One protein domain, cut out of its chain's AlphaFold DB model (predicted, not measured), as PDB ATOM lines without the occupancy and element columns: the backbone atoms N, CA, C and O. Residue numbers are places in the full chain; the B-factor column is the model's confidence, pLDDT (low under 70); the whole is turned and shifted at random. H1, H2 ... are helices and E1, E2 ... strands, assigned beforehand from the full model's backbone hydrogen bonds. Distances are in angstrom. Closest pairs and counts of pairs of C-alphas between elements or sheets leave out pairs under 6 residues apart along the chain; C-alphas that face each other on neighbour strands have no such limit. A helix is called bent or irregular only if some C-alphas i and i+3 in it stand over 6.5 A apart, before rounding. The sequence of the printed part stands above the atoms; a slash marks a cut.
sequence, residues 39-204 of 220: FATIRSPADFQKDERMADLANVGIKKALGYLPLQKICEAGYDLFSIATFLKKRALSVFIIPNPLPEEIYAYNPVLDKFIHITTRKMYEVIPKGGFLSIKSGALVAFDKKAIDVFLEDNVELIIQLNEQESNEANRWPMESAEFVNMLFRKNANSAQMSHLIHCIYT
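AT A GLANCE: This is residues 39 to 204 of the 220 residues of an uncharacterized protein of Legionella hackeliae (UniProt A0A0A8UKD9). A small sheet, E1, E5 and E2, stands between two groups of helices: H2, H3 and H4 cover one face, with H1 beyond them on H4, while H7 is over the other face. Beyond H7's side, H5 and H8 each reach the sheet with one end, H6 continues outward after H5, and the hairpin E3 and E4 forms a separate small arm on loops, apart from the other named elements. The printed part has 166 residues, with eight named helices and five named strands in the order H1 H2 E1 H3 H4 E2 E3 E4 E5 H5 H6 H7 H8. The three-stranded sheet has the order E1, E5, E2 and is antiparallel, as is the pair E3 and E4; the class is mixed, helices and strands. The whole is compact, with a radius of gyration of the C-alphas of 16.8 A and spans of 51 by 40 by 22 A.

IN THESE COORDINATES: H1 is residues 45 to 48, beginning at C-alpha 45 (311.633, 194.527, 229.307), and H2 is 52 to 58. E1, residues 66 to 70, is 14.1 A long; H3 is 71 to 76, and H4, 81 to 90, is 14.1 A. E2 is 94 to 98, 13.3 A; E3 is 107 to 110 and E4 115 to 118. E5, 140 to 144, begins at C-alpha 140 (294.771, 194.831, 234.149). H5 is 146 to 155, 14.3 A; H6 is 157 to 165, 12.3 A; H7 is 178 to 184. H8, 193 to 204, is 16.5 A and ends at C-alpha 204 (293.476, 186.608, 217.972).

HOW THE PARTS SIT: E5 is the inner strand, with N 67 and O 143 of E1 and E5 at 2.9 A, and N 98 and O 140 of E2 and E5 at 2.8 A. E1, H3 H4 and E2 make a split strand-helix-strand unit, two strands running the same way with E5 between them, with a right-handed crossover. H4 is over E2 at a height of 9.2 A over the sheet; their closest C-alphas are those of Ala 85 and Val 95, 6.6 A. H1 touches H4, closest at the C-alphas of Pro 45 and Ile 84, 6.1 A. H2, on the same face as H4, is irregular, with C-alphas 53 and 56 at 7.7 A. H7, on the opposite face, is over E5 at a height of 9.6 A. H5 touches H7 about perpendicular, at 80 degrees, closest at the C-alphas of Ile 149 and Ser 178, 5.7 A. H5 only grazes the sheet with residues 146 to 149, as does H8 with 199 to 204. H6 and H8 are near each other, with 7 pairs of C-alphas within 10 A. In the hairpin E3 and E4, N 108 and O 117 are 2.9 A apart. Every O i to N i+4 pair is within hydrogen-bond range in H3 to H8; H2 has 1 of 3, and 3 of 4 O i to N i+3 pairs, while H1 is too short for an O i to N i+4 pair.

THE WHOLE: The C-alphas farthest apart, those of Phe 39 and Glu 165, are 54.0 A apart. The printed part has no cut. The links E4 to E5, 21 residues, and H6 to H7, 12 residues, are long. The mean pLDDT of the printed part is 88.3; residues 39 to 41 and 131 to 137 are under 70.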
ATOM      1  N   PHE A  39     314.256 193.193 246.530       49.72
ATOM      2  CA  PHE A  39     314.826 193.383 245.196       49.72
ATOM      3  C   PHE A  39     314.838 192.071 244.411       49.72
ATOM      4  O   PHE A  39     315.844 191.732 243.784       49.72
ATOM      5  N   ALA A  40     313.716 191.337 244.412       54.84
ATOM      6  CA  ALA A  40     313.484 190.309 243.401       54.84
ATOM      7  C   ALA A  40     313.915 190.882 242.044       54.84
ATOM      8  O   ALA A  40     313.462 191.964 241.666       54.84
ATOM      9  N   THR A  41     314.871 190.223 241.384       61.94
ATOM     10  CA  THR A  41     315.555 190.747 240.199       61.94
ATOM     11  C   THR A  41     314.515 191.191 239.179       61.94
ATOM     12  O   THR A  41     313.890 190.350 238.530       61.94
ATOM     13  N   ILE A  42     314.292 192.507 239.074       73.44
ATOM     14  CA  ILE A  42     313.298 193.058 238.156       73.44
ATOM     15  C   ILE A  42     313.743 192.638 236.763       73.44
ATOM     16  O   ILE A  42     314.825 193.006 236.298       73.44
ATOM     17  N   ARG A  43     312.931 191.803 236.121       81.44
ATOM     18  CA  ARG A  43     313.258 191.257 234.810       81.44
ATOM     19  C   ARG A  43     313.242 192.380 233.791       81.44
ATOM     20  O   ARG A  43     312.417 193.296 233.851       81.44
ATOM     21  N   SER A  44     314.166 192.310 232.842       82.94
ATOM     22  CA  SER A  44     314.286 193.359 231.841       82.94
ATOM     23  C   SER A  44     313.070 193.348 230.903       82.94
ATOM     24  O   SER A  44     312.525 192.280 230.602       82.94
ATOM     25  N   PRO A  45     312.664 194.500 230.343       81.62
ATOM     26  CA  PRO A  45     311.633 194.527 229.307       81.62
ATOM     27  C   PRO A  45     311.993 193.714 228.052       81.62
ATOM     28  O   PRO A  45     311.102 193.295 227.323       81.62
ATOM     29  N   ALA A  46     313.279 193.452 227.798       82.12
ATOM     30  CA  ALA A  46     313.704 192.598 226.689       82.12
ATOM     31  C   ALA A  46     313.295 191.128 226.903       82.12
ATOM     32  O   ALA A  46     312.956 190.432 225.946       82.12
ATOM     33  N   ASP A  47     313.263 190.672 228.157       88.50
ATOM     34  CA  ASP A  47     312.818 189.321 228.506       88.50
ATOM     35  C   ASP A  47     311.297 189.180 228.414       88.50
ATOM     36  O   ASP A  47     310.796 188.079 228.202       88.50
ATOM     37  N   PHE A  48     310.553 190.286 228.541       90.25
ATOM     38  CA  PHE A  48     309.088 190.299 228.492       90.25
ATOM     39  C   PHE A  48     308.538 189.689 227.202       90.25
ATOM     40  O   PHE A  48     307.561 188.950 227.232       90.25
ATOM     41  N   GLN A  49     309.179 189.956 226.061       88.62
ATOM     42  CA  GLN A  49     308.709 189.451 224.769       88.62
ATOM     43  C   GLN A  49     308.924 187.940 224.596       88.62
ATOM     44  O   GLN A  49     308.241 187.314 223.788       88.62
ATOM     45  N   LYS A  50     309.871 187.361 225.343       90.56
ATOM     46  CA  LYS A  50     310.211 185.933 225.295       90.56
ATOM     47  C   LYS A  50     309.478 185.119 226.364       90.56
ATOM     48  O   LYS A  50     309.509 183.895 226.307       90.56
ATOM     49  N   ASP A  51     308.855 185.772 227.342       92.75
ATOM     50  CA  ASP A  51     308.121 185.097 228.409       92.75
ATOM     51  C   ASP A  51     306.730 184.672 227.924       92.75
ATOM     52  O   ASP A  51     305.862 185.501 227.646       92.75
ATOM     53  N   GLU A  52     306.496 183.362 227.868       92.75
ATOM     54  CA  GLU A  52     305.215 182.783 227.453       92.75
ATOM     55  C   GLU A  52     304.043 183.245 228.329       92.75
ATOM     56  O   GLU A  52     302.926 183.421 227.841       92.75
ATOM     57  N   ARG A  53     304.281 183.540 229.614       93.69
ATOM     58  CA  ARG A  53     303.239 184.052 230.519       93.69
ATOM     59  C   ARG A  53     302.759 185.437 230.088       93.69
ATOM     60  O   ARG A  53     301.612 185.789 230.379       93.69
ATOM     61  N   MET A  54     303.627 186.193 229.413       95.50
ATOM     62  CA  MET A  54     303.397 187.552 228.920       95.50
ATOM     63  C   MET A  54     302.963 187.593 227.449       95.50
ATOM     64  O   MET A  54     302.730 188.679 226.912       95.50
ATOM     65  N   ALA A  55     302.803 186.429 226.806       93.56
ATOM     66  CA  ALA A  55     302.503 186.305 225.381       93.56
ATOM     67  C   ALA A  55     301.297 187.147 224.936       93.56
ATOM     68  O   ALA A  55     301.295 187.673 223.822       93.56
ATOM     69  N   ASP A  56     300.293 187.313 225.801       94.12
ATOM     70  CA  ASP A  56     299.104 188.092 225.469       94.12
ATOM     71  C   ASP A  56     299.428 189.570 225.186       94.12
ATOM     72  O   ASP A  56     298.980 190.109 224.182       94.12
ATOM     73  N   LEU A  57     300.270 190.223 225.987       95.31
ATOM     74  CA  LEU A  57     300.703 191.597 225.701       95.31
ATOM     75  C   LEU A  57     301.892 191.646 224.735       95.31
ATOM     76  O   LEU A  57     301.994 192.564 223.924       95.31
ATOM     77  N   ALA A  58     302.784 190.655 224.781       94.19
ATOM     78  CA  ALA A  58     303.969 190.617 223.929       94.19
ATOM     79  C   ALA A  58     303.627 190.542 222.429       94.19
ATOM     80  O   ALA A  58     304.317 191.168 221.617       94.19
ATOM     81  N   ASN A  59     302.554 189.826 222.069       94.88
ATOM     82  CA  ASN A  59     302.121 189.608 220.684       94.88
ATOM     83  C   ASN A  59     301.283 190.753 220.080       94.88
ATOM     84  O   ASN A  59     300.964 190.696 218.888       94.88
ATOM     85  N   VAL A  60     300.927 191.776 220.864       95.94
ATOM     86  CA  VAL A  60     300.159 192.931 220.369       95.94
ATOM     87  C   VAL A  60     300.977 193.710 219.335       95.94
ATOM     88  O   VAL A  60     302.178 193.924 219.524       95.94
ATOM     89  N   GLY A  61     300.337 194.088 218.224       92.00
ATOM     90  CA  GLY A  61     300.969 194.755 217.078       92.00
ATOM     91  C   GLY A  61     301.875 193.843 216.238       92.00
ATOM     92  O   GLY A  61     302.591 194.323 215.368       92.00
ATOM     93  N   ILE A  62     301.895 192.535 216.522       91.62
ATOM     94  CA  ILE A  62     302.629 191.533 215.730       91.62
ATOM     95  C   ILE A  62     301.652 190.496 215.186       91.62
ATOM     96  O   ILE A  62     301.571 190.285 213.983       91.62
ATOM     97  N   LYS A  63     300.921 189.830 216.086       93.00
ATOM     98  CA  LYS A  63     299.970 188.765 215.732       93.00
ATOM     99  C   LYS A  63     298.524 189.160 215.977       93.00
ATOM    100  O   LYS A  63     297.640 188.558 215.385       93.00
ATOM    101  N   LYS A  64     298.287 190.142 216.847       94.31
ATOM    102  CA  LYS A  64     296.948 190.568 217.251       94.31
ATOM    103  C   LYS A  64     296.878 192.051 217.569       94.31
ATOM    104  O   LYS A  64     297.883 192.646 217.964       94.31
ATOM    105  N   ALA A  65     295.689 192.623 217.437       95.25
ATOM    106  CA  ALA A  65     295.482 194.056 217.610       95.25
ATOM    107  C   ALA A  65     295.305 194.478 219.078       95.25
ATOM    108  O   ALA A  65     295.675 195.597 219.424       95.25
ATOM    109  N   LEU A  66     294.794 193.595 219.946       96.06
ATOM    110  CA  LEU A  66     294.507 193.893 221.355       96.06
ATOM    111  C   LEU A  66     294.992 192.782 222.295       96.06
ATOM    112  O   LEU A  66     294.886 191.584 222.017       96.06
ATOM    113  N   GLY A  67     295.484 193.181 223.462       95.06
ATOM    114  CA  GLY A  67     295.818 192.275 224.552       95.06
ATOM    115  C   GLY A  67     295.627 192.917 225.916       95.06
ATOM    116  O   GLY A  67     295.603 194.143 226.054       95.06
ATOM    117  N   TYR A  68     295.499 192.074 226.933       94.56
ATOM    118  CA  TYR A  68     295.493 192.502 228.321       94.56
ATOM    119  C   TYR A  68     296.072 191.428 229.239       94.56
ATOM    120  O   TYR A  68     295.918 190.229 229.013       94.56
ATOM    121  N   LEU A  69     296.716 191.862 230.319       94.00
ATOM    122  CA  LEU A  69     297.166 190.966 231.382       94.00
ATOM    123  C   LEU A  69     296.809 191.536 232.753       94.00
ATOM    124  O   LEU A  69     296.974 192.741 232.958       94.00
ATOM    125  N   PRO A  70     296.369 190.691 233.706       92.19
ATOM    126  CA  PRO A  70     296.195 191.113 235.087       92.19
ATOM    127  C   PRO A  70     297.490 191.705 235.654       92.19
ATOM    128  O   PRO A  70     298.565 191.131 235.470       92.19
ATOM    129  N   LEU A  71     297.388 192.821 236.376       91.25
ATOM    130  CA  LEU A  71     298.532 193.510 236.982       91.25
ATOM    131  C   LEU A  71     299.292 192.573 237.924       91.25
ATOM    132  O   LEU A  71     300.514 192.497 237.861       91.25
ATOM    133  N   GLN A  72     298.559 191.789 238.721       89.19
ATOM    134  CA  GLN A  72     299.135 190.782 239.610       89.19
ATOM    135  C   GLN A  72     300.008 189.777 238.847       89.19
ATOM    136  O   GLN A  72     301.136 189.525 239.252       89.19
ATOM    137  N   LYS A  73     299.537 189.276 237.698       91.81
ATOM    138  CA  LYS A  73     300.281 188.310 236.877       91.81
ATOM    139  C   LYS A  73     301.585 188.898 236.326       91.81
ATOM    140  O   LYS A  73     302.573 188.179 236.204       91.81
ATOM    141  N   ILE A  74     301.597 190.189 235.988       92.06
ATOM    142  CA  ILE A  74     302.807 190.894 235.530       92.06
ATOM    143  C   ILE A  74     303.812 191.011 236.685       92.06
ATOM    144  O   ILE A  74     304.981 190.662 236.516       92.06
ATOM    145  N   CYS A  75     303.346 191.432 237.863       90.56
ATOM    146  CA  CYS A  75     304.187 191.585 239.049       90.56
ATOM    147  C   CYS A  75     304.759 190.241 239.533       90.56
ATOM    148  O   CYS A  75     305.959 190.133 239.764       90.56
ATOM    149  N   GLU A  76     303.935 189.192 239.618       91.00
ATOM    150  CA  GLU A  76     304.358 187.829 239.992       91.00
ATOM    151  C   GLU A  76     305.364 187.232 238.999       91.00
ATOM    152  O   GLU A  76     306.188 186.388 239.352       91.00
ATOM    153  N   ALA A  77     305.331 187.681 237.743       90.88
ATOM    154  CA  ALA A  77     306.311 187.297 236.740       90.88
ATOM    155  C   ALA A  77     307.668 188.013 236.885       90.88
ATOM    156  O   ALA A  77     308.604 187.660 236.159       90.88
ATOM    157  N   GLY A  78     307.785 188.953 237.830       91.75
ATOM    158  CA  GLY A  78     308.998 189.709 238.140       91.75
ATOM    159  C   GLY A  78     309.173 190.975 237.302       91.75
ATOM    160  O   GLY A  78     310.292 191.475 237.193       91.75
ATOM    161  N   TYR A  79     308.109 191.475 236.667       92.62
ATOM    162  CA  TYR A  79     308.165 192.680 235.840       92.62
ATOM    163  C   TYR A  79     307.598 193.896 236.568       92.62
ATOM    164  O   TYR A  79     306.541 193.832 237.193       92.62
ATOM    165  N   ASP A  80     308.271 195.033 236.408       90.88
ATOM    166  CA  ASP A  80     307.755 196.331 236.832       90.88
ATOM    167  C   ASP A  80     306.741 196.884 235.815       90.88
ATOM    168  O   ASP A  80     307.017 196.984 234.613       90.88
ATOM    169  N   LEU A  81     305.567 197.292 236.304       90.75
ATOM    170  CA  LEU A  81     304.457 197.753 235.472       90.75
ATOM    171  C   LEU A  81     304.815 198.999 234.657       90.75
ATOM    172  O   LEU A  81     304.453 199.094 233.482       90.75
ATOM    173  N   PHE A  82     305.525 199.951 235.265       91.19
ATOM    174  CA  PHE A  82     305.896 201.195 234.594       91.19
ATOM    175  C   PHE A  82     306.873 200.929 233.443       91.19
ATOM    176  O   PHE A  82     306.711 201.455 232.335       91.19
ATOM    177  N   SER A  83     307.845 200.051 233.679       91.81
ATOM    178  CA  SER A  83     308.819 199.606 232.687       91.81
ATOM    179  C   SER A  83     308.150 198.893 231.511       91.81
ATOM    180  O   SER A  83     308.453 199.210 230.358       91.81
ATOM    181  N   ILE A  84     307.189 197.999 231.771       94.25
ATOM    182  CA  ILE A  84     306.433 197.310 230.714       94.25
ATOM    183  C   ILE A  84     305.532 198.272 229.939       94.25
ATOM    184  O   ILE A  84     305.551 198.263 228.709       94.25
ATOM    185  N   ALA A  85     304.791 199.152 230.616       94.25
ATOM    186  CA  ALA A  85     303.958 200.146 229.940       94.25
ATOM    187  C   ALA A  85     304.799 201.062 229.034       94.25
ATOM    188  O   ALA A  85     304.420 201.341 227.896       94.25
ATOM    189  N   THR A  86     305.973 201.488 229.507       94.50
ATOM    190  CA  THR A  86     306.918 202.293 228.720       94.50
ATOM    191  C   THR A  86     307.472 201.513 227.532       94.50
ATOM    192  O   THR A  86     307.562 202.053 226.430       94.50
ATOM    193  N   PHE A  87     307.822 200.242 227.725       94.12
ATOM    194  CA  PHE A  87     308.290 199.366 226.655       94.12
ATOM    195  C   PHE A  87     307.235 199.181 225.554       94.12
ATOM    196  O   PHE A  87     307.548 199.344 224.376       94.12
ATOM    197  N   LEU A  88     305.977 198.924 225.920       95.75
ATOM    198  CA  LEU A  88     304.871 198.789 224.966       95.75
ATOM    199  C   LEU A  88     304.609 200.104 224.212       95.75
ATOM    200  O   LEU A  88     304.469 200.089 222.992       95.75
ATOM    201  N   LYS A  89     304.658 201.255 224.896       96.12
ATOM    202  CA  LYS A  89     304.556 202.577 224.247       96.12
ATOM    203  C   LYS A  89     305.696 202.844 223.262       96.12
ATOM    204  O   LYS A  89     305.456 203.371 222.181       96.12
ATOM    205  N   LYS A  90     306.933 202.444 223.589       95.12
ATOM    206  CA  LYS A  90     308.086 202.536 222.667       95.12
ATOM    207  C   LYS A  90     307.907 201.688 221.404       95.12
ATOM    208  O   LYS A  90     308.520 201.993 220.389       95.12
ATOM    209  N   ARG A  91     307.042 200.671 221.445       93.38
ATOM    210  CA  ARG A  91     306.613 199.880 220.280       93.38
ATOM    211  C   ARG A  91     305.423 200.498 219.528       93.38
ATOM    212  O   ARG A  91     304.786 199.805 218.748       93.38
ATOM    213  N   ALA A  92     305.122 201.777 219.768       95.25
ATOM    214  CA  ALA A  92     303.992 202.507 219.189       95.25
ATOM    215  C   ALA A  92     302.602 201.933 219.537       95.25
ATOM    216  O   ALA A  92     301.636 202.177 218.816       95.25
ATOM    217  N   LEU A  93     302.484 201.206 220.654       97.00
ATOM    218  CA  LEU A  93     301.198 200.717 221.151       97.00
ATOM    219  C   LEU A  93     300.534 201.745 222.070       97.00
ATOM    220  O   LEU A  93     301.189 202.397 222.889       97.00
ATOM    221  N   SER A  94     299.211 201.829 221.981       97.50
ATOM    222  CA  SER A  94     298.380 202.531 222.954       97.50
ATOM    223  C   SER A  94     298.227 201.669 224.197       97.50
ATOM    224  O   SER A  94     297.993 200.466 224.101       97.50
ATOM    225  N   VAL A  95     298.364 202.279 225.374       95.31
ATOM    226  CA  VAL A  95     298.374 201.564 226.654       95.31
ATOM    227  C   VAL A  95     297.553 202.327 227.678       95.31
ATOM    228  O   VAL A  95     297.745 203.533 227.845       95.31
ATOM    229  N   PHE A  96     296.708 201.615 228.418       92.25
ATOM    230  CA  PHE A  96     296.056 202.140 229.614       92.25
ATOM    231  C   PHE A  96     295.993 201.076 230.710       92.25
ATOM    232  O   PHE A  96     296.048 199.873 230.447       92.25
ATOM    233  N   ILE A  97     295.918 201.541 231.955       89.31
ATOM    234  CA  ILE A  97     295.801 200.680 233.126       89.31
ATOM    235  C   ILE A  97     294.359 200.726 233.604       89.31
ATOM    236  O   ILE A  97     293.790 201.791 233.831       89.31
ATOM    237  N   ILE A  98     293.803 199.541 233.774       85.94
ATOM    238  CA  ILE A  98     292.574 199.293 234.496       85.94
ATOM    239  C   ILE A  98     292.975 199.068 235.966       85.94
ATOM    240  O   ILE A  98     293.622 198.057 236.255       85.94
ATOM    241  N   PRO A  99     292.661 199.994 236.892       79.50
ATOM    242  CA  PRO A  99     293.012 199.821 238.298       79.50
ATOM    243  C   PRO A  99     292.285 198.614 238.899       79.50
ATOM    244  O   PRO A  99     291.285 198.127 238.360       79.50
ATOM    245  N   ASN A 100     292.807 198.118 240.021       79.12
ATOM    246  CA  ASN A 100     292.077 197.154 240.841       79.12
ATOM    247  C   ASN A 100     290.786 197.817 241.344       79.12
ATOM    248  O   ASN A 100     290.839 198.993 241.714       79.12
ATOM    249  N   PRO A 101     289.657 197.092 241.357       73.62
ATOM    250  CA  PRO A 101     288.398 197.679 241.772       73.62
ATOM    251  C   PRO A 101     288.443 197.917 243.284       73.62
ATOM    252  O   PRO A 101     288.917 197.061 244.041       73.62
ATOM    253  N   LEU A 102     287.935 199.060 243.742       75.88
ATOM    254  CA  LEU A 102     287.598 199.203 245.155       75.88
ATOM    255  C   LEU A 102     286.359 198.346 245.473       75.88
ATOM    256  O   LEU A 102     285.563 198.071 244.571       75.88
ATOM    257  N   PRO A 103     286.150 197.911 246.730       71.38
ATOM    258  CA  PRO A 103     284.956 197.153 247.115       71.38
ATOM    259  C   PRO A 103     283.642 197.827 246.693       71.38
ATOM    260  O   PRO A 103     282.673 197.157 246.338       71.38
ATOM    261  N   GLU A 104     283.621 199.159 246.689       73.56
ATOM    262  CA  GLU A 104     282.488 199.995 246.298       73.56
ATOM    263  C   GLU A 104     282.296 200.115 244.784       73.56
ATOM    264  O   GLU A 104     281.354 200.783 244.374       73.56
ATOM    265  N   GLU A 105     283.161 199.503 243.973       73.50
ATOM    266  CA  GLU A 105     283.197 199.646 242.514       73.50
ATOM    267  C   GLU A 105     283.079 198.306 241.779       73.50
ATOM    268  O   GLU A 105     283.210 198.253 240.559       73.50
ATOM    269  N   ILE A 106     282.816 197.206 242.493       81.69
ATOM    270  CA  ILE A 106     282.773 195.875 241.885       81.69
ATOM    271  C   ILE A 106     281.439 195.654 241.163       81.69
ATOM    272  O   ILE A 106     280.352 195.746 241.748       81.69
ATOM    273  N   TYR A 107     281.530 195.256 239.894       85.62
ATOM    274  CA  TYR A 107     280.396 194.831 239.076       85.62
ATOM    275  C   TYR A 107     280.502 193.337 238.758       85.62
ATOM    276  O   TYR A 107     281.457 192.887 238.122       85.62
ATOM    277  N   ALA A 108     279.495 192.564 239.159       86.25
ATOM    278  CA  ALA A 108     279.385 191.148 238.825       86.25
ATOM    279  C   ALA A 108     278.442 190.961 237.635       86.25
ATOM    280  O   ALA A 108     277.336 191.497 237.627       86.25
ATOM    281  N   TYR A 109     278.853 190.184 236.637       86.94
ATOM    282  CA  TYR A 109     277.969 189.837 235.530       86.94
ATOM    283  C   TYR A 109     276.988 188.735 235.950       86.94
ATOM    284  O   TYR A 109     277.402 187.700 236.475       86.94
ATOM    285  N   ASN A 110     275.695 188.954 235.715       87.94
ATOM    286  CA  ASN A 110     274.654 187.950 235.890       87.94
ATOM    287  C   ASN A 110     274.232 187.404 234.513       87.94
ATOM    288  O   ASN A 110     273.564 188.124 233.769       87.94
ATOM    289  N   PRO A 111     274.556 186.138 234.187       86.94
ATOM    290  CA  PRO A 111     274.272 185.558 232.875       86.94
ATOM    291  C   PRO A 111     272.786 185.285 232.622       86.94
ATOM    292  O   PRO A 111     272.387 185.170 231.471       86.94
ATOM    293  N   VAL A 112     271.962 185.176 233.670       89.44
ATOM    294  CA  VAL A 112     270.515 184.937 233.528       89.44
ATOM    295  C   VAL A 112     269.795 186.218 233.116       89.44
ATOM    296  O   VAL A 112     268.836 186.175 232.355       89.44
ATOM    297  N   LEU A 113     270.254 187.357 233.636       88.44
ATOM    298  CA  LEU A 113     269.661 188.666 233.361       88.44
ATOM    299  C   LEU A 113     270.349 189.410 232.213       88.44
ATOM    300  O   LEU A 113     269.843 190.455 231.819       88.44
ATOM    301  N   ASP A 114     271.499 188.914 231.748       87.88
ATOM    302  CA  ASP A 114     272.405 189.596 230.815       87.88
ATOM    303  C   ASP A 114     272.733 191.036 231.257       87.88
ATOM    304  O   ASP A 114     272.666 192.004 230.504       87.88
ATOM    305  N   LYS A 115     273.024 191.197 232.554       90.06
ATOM    306  CA  LYS A 115     273.290 192.505 233.172       90.06
ATOM    307  C   LYS A 115     274.439 192.444 234.158       90.06
ATOM    308  O   LYS A 115     274.639 191.457 234.867       90.06
ATOM    309  N   PHE A 116     275.155 193.553 234.265       89.56
ATOM    310  CA  PHE A 116     276.103 193.816 235.335       89.56
ATOM    311  C   PHE A 116     275.363 194.318 236.570       89.56
ATOM    312  O   PHE A 116     274.604 195.283 236.516       89.56
ATOM    313  N   ILE A 117     275.597 193.669 237.703       89.81
ATOM    314  CA  ILE A 117     275.049 194.047 238.999       89.81
ATOM    315  C   ILE A 117     276.169 194.692 239.798       89.81
ATOM    316  O   ILE A 117     277.178 194.052 240.100       89.81
ATOM    317  N   HIS A 118     275.974 195.950 240.172       88.62
ATOM    318  CA  HIS A 118     276.858 196.604 241.121       88.62
ATOM    319  C   HIS A 118     276.696 195.951 242.497       88.62
ATOM    320  O   HIS A 118     275.592 195.948 243.048       88.62
ATOM    321  N   ILE A 119     277.761 195.363 243.048       86.06
ATOM    322  CA  ILE A 119     277.657 194.478 244.221       86.06
ATOM    323  C   ILE A 119     277.088 195.222 245.434       86.06
ATOM    324  O   ILE A 119     276.213 194.693 246.123       86.06
ATOM    325  N   THR A 120     277.522 196.463 245.645       86.31
ATOM    326  CA  THR A 120     277.160 197.258 246.825       86.31
ATOM    327  C   THR A 120     275.750 197.834 246.738       86.31
ATOM    328  O   THR A 120     274.982 197.743 247.690       86.31
ATOM    329  N   THR A 121     275.369 198.409 245.592       89.56
ATOM    330  CA  THR A 121     274.064 199.091 245.448       89.56
ATOM    331  C   THR A 121     272.976 198.214 244.841       89.56
ATOM    332  O   THR A 121     271.825 198.636 244.785       89.56
ATOM    333  N   ARG A 122     273.330 197.024 244.336       90.25
ATOM    334  CA  ARG A 122     272.452 196.106 243.588       90.25
ATOM    335  C   ARG A 122     271.807 196.710 242.337       90.25
ATOM    336  O   ARG A 122     270.932 196.088 241.739       90.25
ATOM    337  N   LYS A 123     272.257 197.893 241.905       91.06
ATOM    338  CA  LYS A 123     271.825 198.505 240.649       91.06
ATOM    339  C   LYS A 123     272.293 197.652 239.473       91.06
ATOM    340  O   LYS A 123     273.405 197.121 239.490       91.06
ATOM    341  N   MET A 124     271.428 197.532 238.474       92.12
ATOM    342  CA  MET A 124     271.686 196.763 237.262       92.12
ATOM    343  C   MET A 124     272.071 197.689 236.115       92.12
ATOM    344  O   MET A 124     271.490 198.762 235.959       92.12
ATOM    345  N   TYR A 125     273.019 197.237 235.305       89.00
ATOM    346  CA  TYR A 125     273.591 197.974 234.191       89.00
ATOM    347  C   TYR A 125     273.773 197.039 232.999       89.00
ATOM    348  O   TYR A 125     274.267 195.927 233.153       89.00
ATOM    349  N   GLU A 126     273.410 197.495 231.807       89.19
ATOM    350  CA  GLU A 126     273.774 196.812 230.553       89.19
ATOM    351  C   GLU A 126     275.241 197.078 230.202       89.19
ATOM    352  O   GLU A 126     275.959 196.199 229.733       89.19
ATOM    353  N   VAL A 127     275.701 198.293 230.510       87.94
ATOM    354  CA  VAL A 127     277.079 198.742 230.329       87.94
ATOM    355  C   VAL A 127     277.569 199.359 231.627       87.94
ATOM    356  O   VAL A 127     276.908 200.220 232.211       87.94
ATOM    357  N   ILE A 128     278.749 198.946 232.080       86.38
ATOM    358  CA  ILE A 128     279.373 199.528 233.270       86.38
ATOM    359  C   ILE A 128     279.644 201.022 233.018       86.38
ATOM    360  O   ILE A 128     280.214 201.366 231.975       86.38
ATOM    361  N   PRO A 129     279.263 201.935 233.931       82.69
ATOM    362  CA  PRO A 129     279.498 203.368 233.765       82.69
ATOM    363  C   PRO A 129     280.972 203.719 233.521       82.69
ATOM    364  O   PRO A 129     281.877 203.098 234.079       82.69
ATOM    365  N   LYS A 130     281.235 204.738 232.692       75.94
ATOM    366  CA  LYS A 130     282.602 205.217 232.432       75.94
ATOM    367  C   LYS A 130     283.181 205.804 233.721       75.94
ATOM    368  O   LYS A 130     282.505 206.571 234.397       75.94
ATOM    369  N   GLY A 131     284.408 205.425 234.069       67.75
ATOM    370  CA  GLY A 131     285.028 205.822 235.337       67.75
ATOM    371  C   GLY A 131     284.463 205.120 236.579       67.75
ATOM    372  O   GLY A 131     285.004 205.320 237.656       67.75
ATOM    373  N   GLY A 132     283.427 204.279 236.452       57.50
ATOM    374  CA  GLY A 132     283.082 203.295 237.478       57.50
ATOM    375  C   GLY A 132     284.014 202.101 237.309       57.50
ATOM    376  O   GLY A 132     283.914 201.383 236.314       57.50
ATOM    377  N   PHE A 133     284.976 201.922 238.211       53.50
ATOM    378  CA  PHE A 133     286.071 200.977 237.993       53.50
ATOM    379  C   PHE A 133     285.689 199.500 238.269       53.50
ATOM    380  O   PHE A 133     286.118 198.895 239.236       53.50
ATOM    381  N   LEU A 134     284.976 198.930 237.288       53.75
ATOM    382  CA  LEU A 134     285.261 197.689 236.536       53.75
ATOM    383  C   LEU A 134     284.797 196.289 237.013       53.75
ATOM    384  O   LEU A 134     284.723 195.929 238.183       53.75
ATOM    385  N   SER A 135     284.479 195.504 235.970       52.56
ATOM    386  CA  SER A 135     284.033 194.103 235.907       52.56
ATOM    387  C   SER A 135     285.116 193.093 236.324       52.56
ATOM    388  O   SER A 135     286.193 193.451 236.788       52.56
ATOM    389  N   ILE A 136     284.865 191.801 236.071       50.56
ATOM    390  CA  ILE A 136     285.782 190.655 236.253       50.56
ATOM    391  C   ILE A 136     287.172 190.866 235.595       50.56
ATOM    392  O   ILE A 136     288.130 190.194 235.964       50.56
ATOM    393  N   LYS A 137     287.317 191.805 234.644       62.78
ATOM    394  CA  LYS A 137     288.599 192.162 233.995       62.78
ATOM    395  C   LYS A 137     289.311 193.372 234.634       62.78
ATOM    396  O   LYS A 137     290.187 193.966 234.008       62.78
ATOM    397  N   SER A 138     288.909 193.768 235.838       72.50
ATOM    398  CA  SER A 138     289.567 194.809 236.632       72.50
ATOM    399  C   SER A 138     290.992 194.405 237.052       72.50
ATOM    400  O   SER A 138     291.351 193.228 237.010       72.50
ATOM    401  N   GLY A 139     291.838 195.384 237.390       84.56
ATOM    402  CA  GLY A 139     293.250 195.141 237.682       84.56
ATOM    403  C   GLY A 139     294.061 194.609 236.501       84.56
ATOM    404  O   GLY A 139     294.723 193.583 236.644       84.56
ATOM    405  N   ALA A 140     294.054 195.282 235.346       90.81
ATOM    406  CA  ALA A 140     294.771 194.831 234.149       90.81
ATOM    407  C   ALA A 140     295.568 195.941 233.447       90.81
ATOM    408  O   ALA A 140     295.180 197.108 233.426       90.81
ATOM    409  N   LEU A 141     296.675 195.561 232.812       93.88
ATOM    410  CA  LEU A 141     297.344 196.376 231.805       93.88
ATOM    411  C   LEU A 141     296.769 196.008 230.441       93.88
ATOM    412  O   LEU A 141     296.820 194.840 230.057       93.88
ATOM    413  N   VAL A 142     296.256 196.995 229.713       94.94
ATOM    414  CA  VAL A 142     295.717 196.820 228.362       94.94
ATOM    415  C   VAL A 142     296.649 197.496 227.368       94.94
ATOM    416  O   VAL A 142     297.078 198.630 227.595       94.94
ATOM    417  N   ALA A 143     296.943 196.816 226.261       97.06
ATOM    418  CA  ALA A 143     297.667 197.400 225.142       97.06
ATOM    419  C   ALA A 143     297.007 197.047 223.812       97.06
ATOM    420  O   ALA A 143     296.535 195.923 223.624       97.06
ATOM    421  N   PHE A 144     297.013 197.997 222.883       97.44
ATOM    422  CA  PHE A 144     296.477 197.804 221.543       97.44
ATOM    423  C   PHE A 144     297.250 198.595 220.492       97.44
ATOM    424  O   PHE A 144     297.823 199.650 220.777       97.44
ATOM    425  N   ASP A 145     297.252 198.087 219.265       97.19
ATOM    426  CA  ASP A 145     297.722 198.828 218.099       97.19
ATOM    427  C   ASP A 145     296.583 199.719 217.595       97.19
ATOM    428  O   ASP A 145     295.600 199.230 217.041       97.19
ATOM    429  N   LYS A 146     296.694 201.037 217.804       96.25
ATOM    430  CA  LYS A 146     295.629 201.981 217.434       96.25
ATOM    431  C   LYS A 146     295.290 201.906 215.946       96.25
ATOM    432  O   LYS A 146     294.115 201.914 215.612       96.25
ATOM    433  N   LYS A 147     296.294 201.819 215.067       94.88
ATOM    434  CA  LYS A 147     296.059 201.803 213.616       94.88
ATOM    435  C   LYS A 147     295.338 200.533 213.200       94.88
ATOM    436  O   LYS A 147     294.461 200.588 212.351       94.88
ATOM    437  N   ALA A 148     295.701 199.406 213.805       95.06
ATOM    438  CA  ALA A 148     294.993 198.158 213.583       95.06
ATOM    439  C   ALA A 148     293.523 198.275 214.018       95.06
ATOM    440  O   ALA A 148     292.639 197.919 213.251       95.06
ATOM    441  N   ILE A 149     293.249 198.816 215.210       95.75
ATOM    442  CA  ILE A 149     291.863 199.015 215.658       95.75
ATOM    443  C   ILE A 149     291.113 199.996 214.746       95.75
ATOM    444  O   ILE A 149     289.976 199.710 214.401       95.75
ATOM    445  N   ASP A 150     291.740 201.089 214.298       95.50
ATOM    446  CA  ASP A 150     291.108 202.044 213.377       95.50
ATOM    447  C   ASP A 150     290.672 201.336 212.074       95.50
ATOM    448  O   ASP A 150     289.497 201.387 211.723       95.50
ATOM    449  N   VAL A 151     291.577 200.588 211.422       94.19
ATOM    450  CA  VAL A 151     291.265 199.801 210.207       94.19
ATOM    451  C   VAL A 151     290.165 198.775 210.479       94.19
ATOM    452  O   VAL A 151     289.226 198.638 209.705       94.19
ATOM    453  N   PHE A 152     290.246 198.076 211.611       93.31
ATOM    454  CA  PHE A 152     289.227 197.109 212.003       93.31
ATOM    455  C   PHE A 152     287.839 197.752 212.141       93.31
ATOM    456  O   PHE A 152     286.843 197.150 211.747       93.31
ATOM    457  N   LEU A 153     287.749 198.951 212.720       94.62
ATOM    458  CA  LEU A 153     286.477 199.655 212.877       94.62
ATOM    459  C   LEU A 153     285.936 200.139 211.530       94.62
ATOM    460  O   LEU A 153     284.732 200.045 211.301       94.62
ATOM    461  N   GLU A 154     286.809 200.600 210.636       94.25
ATOM    462  CA  GLU A 154     286.449 200.979 209.266       94.25
ATOM    463  C   GLU A 154     285.894 199.785 208.474       94.25
ATOM    464  O   GLU A 154     284.800 199.884 207.917       94.25
ATOM    465  N   ASP A 155     286.570 198.633 208.513       92.62
ATOM    466  CA  ASP A 155     286.146 197.401 207.827       92.62
ATOM    467  C   ASP A 155     284.778 196.880 208.310       92.62
ATOM    468  O   ASP A 155     284.108 196.124 207.609       92.62
ATOM    469  N   ASN A 156     284.357 197.268 209.518       93.44
ATOM    470  CA  ASN A 156     283.144 196.776 210.173       93.44
ATOM    471  C   ASN A 156     282.099 197.871 210.429       93.44
ATOM    472  O   ASN A 156     281.166 197.671 211.213       93.44
ATOM    473  N   VAL A 157     282.230 199.022 209.764       95.25
ATOM    474  CA  VAL A 157     281.388 200.202 210.002       95.25
ATOM    475  C   VAL A 157     279.897 199.921 209.806       95.25
ATOM    476  O   VAL A 157     279.089 200.333 210.634       95.25
ATOM    477  N   GLU A 158     279.518 199.171 208.768       94.88
ATOM    478  CA  GLU A 158     278.112 198.866 208.466       94.88
ATOM    479  C   GLU A 158     277.453 198.066 209.594       94.88
ATOM    480  O   GLU A 158     276.363 198.407 210.057       94.88
ATOM    481  N   LEU A 159     278.149 197.042 210.098       93.25
ATOM    482  CA  LEU A 159     277.670 196.237 211.217       93.25
ATOM    483  C   LEU A 159     277.577 197.070 212.501       93.25
ATOM    484  O   LEU A 159     276.608 196.941 213.250       93.25
ATOM    485  N   ILE A 160     278.564 197.928 212.769       93.56
ATOM    486  CA  ILE A 160     278.547 198.796 213.954       93.56
ATOM    487  C   ILE A 160     277.367 199.774 213.892       93.56
ATOM    488  O   ILE A 160     276.664 199.929 214.891       93.56
ATOM    489  N   ILE A 161     277.108 200.386 212.731       95.06
ATOM    490  CA  ILE A 161     275.945 201.260 212.516       95.06
ATOM    491  C   ILE A 161     274.652 200.483 212.770       95.06
ATOM    492  O   ILE A 161     273.853 200.905 213.605       95.06
ATOM    493  N   GLN A 162     274.487 199.315 212.146       94.25
ATOM    494  CA  GLN A 162     273.290 198.486 212.303       94.25
ATOM    495  C   GLN A 162     273.024 198.112 213.771       94.25
ATOM    496  O   GLN A 162     271.886 198.158 214.240       94.25
ATOM    497  N   LEU A 163     274.064 197.742 214.523       92.31
ATOM    498  CA  LEU A 163     273.930 197.417 215.946       92.31
ATOM    499  C   LEU A 163     273.611 198.654 216.793       92.31
ATOM    500  O   LEU A 163     272.870 198.554 217.770       92.31
ATOM    501  N   ASN A 164     274.150 199.818 216.431       94.38
ATOM    502  CA  ASN A 164     273.904 201.072 217.138       94.38
ATOM    503  C   ASN A 164     272.498 201.638 216.893       94.38
ATOM    504  O   ASN A 164     271.966 202.315 217.774       94.38
ATOM    505  N   GLU A 165     271.881 201.347 215.747       94.00
ATOM    506  CA  GLU A 165     270.479 201.686 215.458       94.00
ATOM    507  C   GLU A 165     269.496 200.909 216.343       94.00
ATOM    508  O   GLU A 165     268.434 201.420 216.695       94.00
ATOM    509  N   GLN A 166     269.863 199.690 216.746       90.81
ATOM    510  CA  GLN A 166     269.077 198.861 217.666       90.81
ATOM    511  C   GLN A 166     269.288 199.249 219.139       90.81
ATOM    512  O   GLN A 166     268.536 198.821 220.014       90.81
ATOM    513  N   GLU A 167     270.306 200.062 219.426       90.62
ATOM    514  CA  GLU A 167     270.659 200.508 220.767       90.62
ATOM    515  C   GLU A 167     269.973 201.843 221.091       90.62
ATOM    516  O   GLU A 167     270.359 202.919 220.616       90.62
ATOM    517  N   SER A 168     268.942 201.760 221.936       89.44
ATOM    518  CA  SER A 168     268.154 202.920 222.371       89.44
ATOM    519  C   SER A 168     268.930 203.876 223.280       89.44
ATOM    520  O   SER A 168     268.648 205.074 223.294       89.44
ATOM    521  N   ASN A 169     269.917 203.374 224.028       89.69
ATOM    522  CA  ASN A 169     270.733 204.193 224.914       89.69
ATOM    523  C   ASN A 169     272.043 204.586 224.225       89.69
ATOM    524  O   ASN A 169     272.943 203.768 224.049       89.69
ATOM    525  N   GLU A 170     272.202 205.867 223.899       89.19
ATOM    526  CA  GLU A 170     273.384 206.348 223.174       89.19
ATOM    527  C   GLU A 170     274.704 206.067 223.903       89.19
ATOM    528  O   GLU A 170     275.708 205.771 223.260       89.19
ATOM    529  N   ALA A 171     274.701 206.084 225.240       87.56
ATOM    530  CA  ALA A 171     275.889 205.790 226.040       87.56
ATOM    531  C   ALA A 171     276.332 204.318 225.949       87.56
ATOM    532  O   ALA A 171     277.467 203.996 226.313       87.56
ATOM    533  N   ASN A 172     275.452 203.433 225.472       90.31
ATOM    534  CA  ASN A 172     275.731 202.020 225.264       90.31
ATOM    535  C   ASN A 172     276.193 201.714 223.830       90.31
ATOM    536  O   ASN A 172     276.634 200.592 223.577       90.31
ATOM    537  N   ARG A 173     276.091 202.656 222.886       93.31
ATOM    538  CA  ARG A 173     276.485 202.429 221.487       93.31
ATOM    539  C   ARG A 173     277.974 202.111 221.370       93.31
ATOM    540  O   ARG A 173     278.796 202.643 222.112       93.31
ATOM    541  N   TRP A 174     278.322 201.249 220.419       94.31
ATOM    542  CA  TRP A 174     279.704 200.917 220.090       94.31
ATOM    543  C   TRP A 174     280.405 202.141 219.480       94.31
ATOM    544  O   TRP A 174     279.946 202.638 218.446       94.31
ATOM    545  N   PRO A 175     281.485 202.650 220.101       95.12
ATOM    546  CA  PRO A 175     282.218 203.801 219.582       95.12
ATOM    547  C   PRO A 175     282.994 203.468 218.303       95.12
ATOM    548  O   PRO A 175     283.489 202.356 218.155       95.12
ATOM    549  N   MET A 176     283.168 204.463 217.431       94.94
ATOM    550  CA  MET A 176     284.036 204.369 216.243       94.94
ATOM    551  C   MET A 176     285.463 204.883 216.496       94.94
ATOM    552  O   MET A 176     286.325 204.763 215.635       94.94
ATOM    553  N   GLU A 177     285.730 205.472 217.664       95.81
ATOM    554  CA  GLU A 177     287.087 205.855 218.062       95.81
ATOM    555  C   GLU A 177     287.758 204.678 218.777       95.81
ATOM    556  O   GLU A 177     287.175 204.085 219.684       95.81
ATOM    557  N   SER A 178     288.983 204.345 218.371       94.94
ATOM    558  CA  SER A 178     289.709 203.163 218.840       94.94
ATOM    559  C   SER A 178     289.841 203.038 220.358       94.94
ATOM    560  O   SER A 178     289.602 201.959 220.903       94.94
ATOM    561  N   ALA A 179     290.243 204.095 221.068       93.12
ATOM    562  CA  ALA A 179     290.437 204.020 222.515       93.12
ATOM    563  C   ALA A 179     289.105 203.842 223.265       93.12
ATOM    564  O   ALA A 179     289.025 203.030 224.190       93.12
ATOM    565  N   GLU A 180     288.056 204.546 222.850       93.06
ATOM    566  CA  GLU A 180     286.703 204.421 223.392       93.06
ATOM    567  C   GLU A 180     286.084 203.061 223.060       93.06
ATOM    568  O   GLU A 180     285.456 202.447 223.924       93.06
ATOM    569  N   PHE A 181     286.309 202.540 221.852       94.38
ATOM    570  CA  PHE A 181     285.874 201.202 221.469       94.38
ATOM    571  C   PHE A 181     286.539 200.146 222.347       94.38
ATOM    572  O   PHE A 181     285.849 199.352 222.987       94.38
ATOM    573  N   VAL A 182     287.872 200.184 222.466       93.19
ATOM    574  CA  VAL A 182     288.611 199.266 223.338       93.19
ATOM    575  C   VAL A 182     288.145 199.408 224.786       93.19
ATOM    576  O   VAL A 182     287.970 198.397 225.456       93.19
ATOM    577  N   ASN A 183     287.877 200.622 225.274       90.38
ATOM    578  CA  ASN A 183     287.305 200.835 226.605       90.38
ATOM    579  C   ASN A 183     285.930 200.159 226.762       90.38
ATOM    580  O   ASN A 183     285.669 199.528 227.791       90.38
ATOM    581  N   MET A 184     285.073 200.248 225.741       91.25
ATOM    582  CA  MET A 184     283.748 199.631 225.727       91.25
ATOM    583  C   MET A 184     283.820 198.100 225.849       91.25
ATOM    584  O   MET A 184     283.012 197.519 226.572       91.25
ATOM    585  N   LEU A 185     284.837 197.450 225.264       90.62
ATOM    586  CA  LEU A 185     285.048 195.990 225.356       90.62
ATOM    587  C   LEU A 185     285.199 195.458 226.793       90.62
ATOM    588  O   LEU A 185     285.000 194.268 227.043       90.62
ATOM    589  N   PHE A 186     285.575 196.314 227.747       87.69
ATOM    590  CA  PHE A 186     285.721 195.940 229.162       87.69
ATOM    591  C   PHE A 186     284.490 196.284 230.011       87.69
ATOM    592  O   PHE A 186     284.435 195.932 231.195       87.69
ATOM    593  N   ARG A 187     283.507 196.967 229.417       87.56
ATOM    594  CA  ARG A 187     282.334 197.531 230.099       87.56
ATOM    595  C   ARG A 187     281.010 196.976 229.588       87.56
ATOM    596  O   ARG A 187     280.037 197.018 230.335       87.56
ATOM    597  N   LYS A 188     280.974 196.488 228.346       89.06
ATOM    598  CA  LYS A 188     279.786 195.986 227.650       89.06
ATOM    599  C   LYS A 188     280.017 194.552 227.172       89.06
ATOM    600  O   LYS A 188     281.091 194.235 226.664       89.06
ATOM    601  N   ASN A 189     278.995 193.707 227.295       85.75
ATOM    602  CA  ASN A 189     278.978 192.405 226.632       85.75
ATOM    603  C   ASN A 189     278.501 192.532 225.182       85.75
ATOM    604  O   ASN A 189     277.656 193.360 224.843       85.75
ATOM    605  N   ALA A 190     279.045 191.685 224.313       85.19
ATOM    606  CA  ALA A 190     278.578 191.577 222.941       85.19
ATOM    607  C   ALA A 190     277.405 190.606 222.846       85.19
ATOM    608  O   ALA A 190     277.591 189.393 222.788       85.19
ATOM    609  N   ASN A 191     276.202 191.169 222.788       81.94
ATOM    610  CA  ASN A 191     274.965 190.389 222.757       81.94
ATOM    611  C   ASN A 191     274.673 189.807 221.363       81.94
ATOM    612  O   ASN A 191     274.001 188.787 221.239       81.94
ATOM    613  N   SER A 192     275.211 190.425 220.306       86.44
ATOM    614  CA  SER A 192     275.163 189.877 218.947       86.44
ATOM    615  C   SER A 192     276.283 188.858 218.737       86.44
ATOM    616  O   SER A 192     277.447 189.138 219.033       86.44
ATOM    617  N   ALA A 193     275.953 187.711 218.135       88.25
ATOM    618  CA  ALA A 193     276.936 186.711 217.719       88.25
ATOM    619  C   ALA A 193     277.986 187.294 216.757       88.25
ATOM    620  O   ALA A 193     279.163 186.948 216.851       88.25
ATOM    621  N   GLN A 194     277.582 188.222 215.881       88.62
ATOM    622  CA  GLN A 194     278.485 188.894 214.943       88.62
ATOM    623  C   GLN A 194     279.477 189.787 215.693       88.62
ATOM    624  O   GLN A 194     280.678 189.694 215.463       88.62
ATOM    625  N   MET A 195     278.997 190.592 216.648       89.88
ATOM    626  CA  MET A 195     279.875 191.427 217.476       89.88
ATOM    627  C   MET A 195     280.791 190.574 218.364       89.88
ATOM    628  O   MET A 195     281.966 190.881 218.519       89.88
ATOM    629  N   SER A 196     280.288 189.467 218.910       90.25
ATOM    630  CA  SER A 196     281.096 188.541 219.709       90.25
ATOM    631  C   SER A 196     282.233 187.926 218.882       90.25
ATOM    632  O   SER A 196     283.384 187.899 219.324       90.25
ATOM    633  N   HIS A 197     281.939 187.525 217.642       89.94
ATOM    634  CA  HIS A 197     282.947 187.056 216.693       89.94
ATOM    635  C   HIS A 197     283.964 188.150 216.341       89.94
ATOM    636  O   HIS A 197     285.168 187.910 216.398       89.94
ATOM    637  N   LEU A 198     283.497 189.366 216.056       89.25
ATOM    638  CA  LEU A 198     284.353 190.519 215.788       89.25
ATOM    639  C   LEU A 198     285.334 190.792 216.926       89.25
ATOM    640  O   LEU A 198     286.537 190.876 216.694       89.25
ATOM    641  N   ILE A 199     284.842 190.863 218.162       90.31
ATOM    642  CA  ILE A 199     285.684 191.068 219.343       90.31
ATOM    643  C   ILE A 199     286.716 189.948 219.472       90.31
ATOM    644  O   ILE A 199     287.878 190.222 219.770       90.31
ATOM    645  N   HIS A 200     286.317 188.697 219.226       91.50
ATOM    646  CA  HIS A 200     287.244 187.571 219.239       91.50
ATOM    647  C   HIS A 200     288.400 187.775 218.247       91.50
ATOM    648  O   HIS A 200     289.556 187.636 218.648       91.50
ATOM    649  N   CYS A 201     288.113 188.205 217.014       90.38
ATOM    650  CA  CYS A 201     289.127 188.447 215.983       90.38
ATOM    651  C   CYS A 201     290.191 189.474 216.408       90.38
ATOM    652  O   CYS A 201     291.375 189.278 216.131       90.38
ATOM    653  N   ILE A 202     289.811 190.532 217.130       90.94
ATOM    654  CA  ILE A 202     290.761 191.557 217.608       90.94
ATOM    655  C   ILE A 202     291.755 190.969 218.630       90.94
ATOM    656  O   ILE A 202     292.921 191.377 218.693       90.94
ATOM    657  N   TYR A 203     291.311 189.989 219.425       91.69
ATOM    658  CA  TYR A 203     292.147 189.297 220.408       91.69
ATOM    659  C   TYR A 203     293.026 188.193 219.808       91.69
ATOM    660  O   TYR A 203     293.952 187.738 220.481       91.69
ATOM    661  N   THR A 204     292.772 187.755 218.573       91.62
ATOM    662  CA  THR A 204     293.476 186.608 217.972       91.62
ATOM    663  C   THR A 204     294.289 186.941 216.731       91.62
ATOM    664  O   THR A 204     295.228 186.210 216.425       91.62
TER     665      THR A 204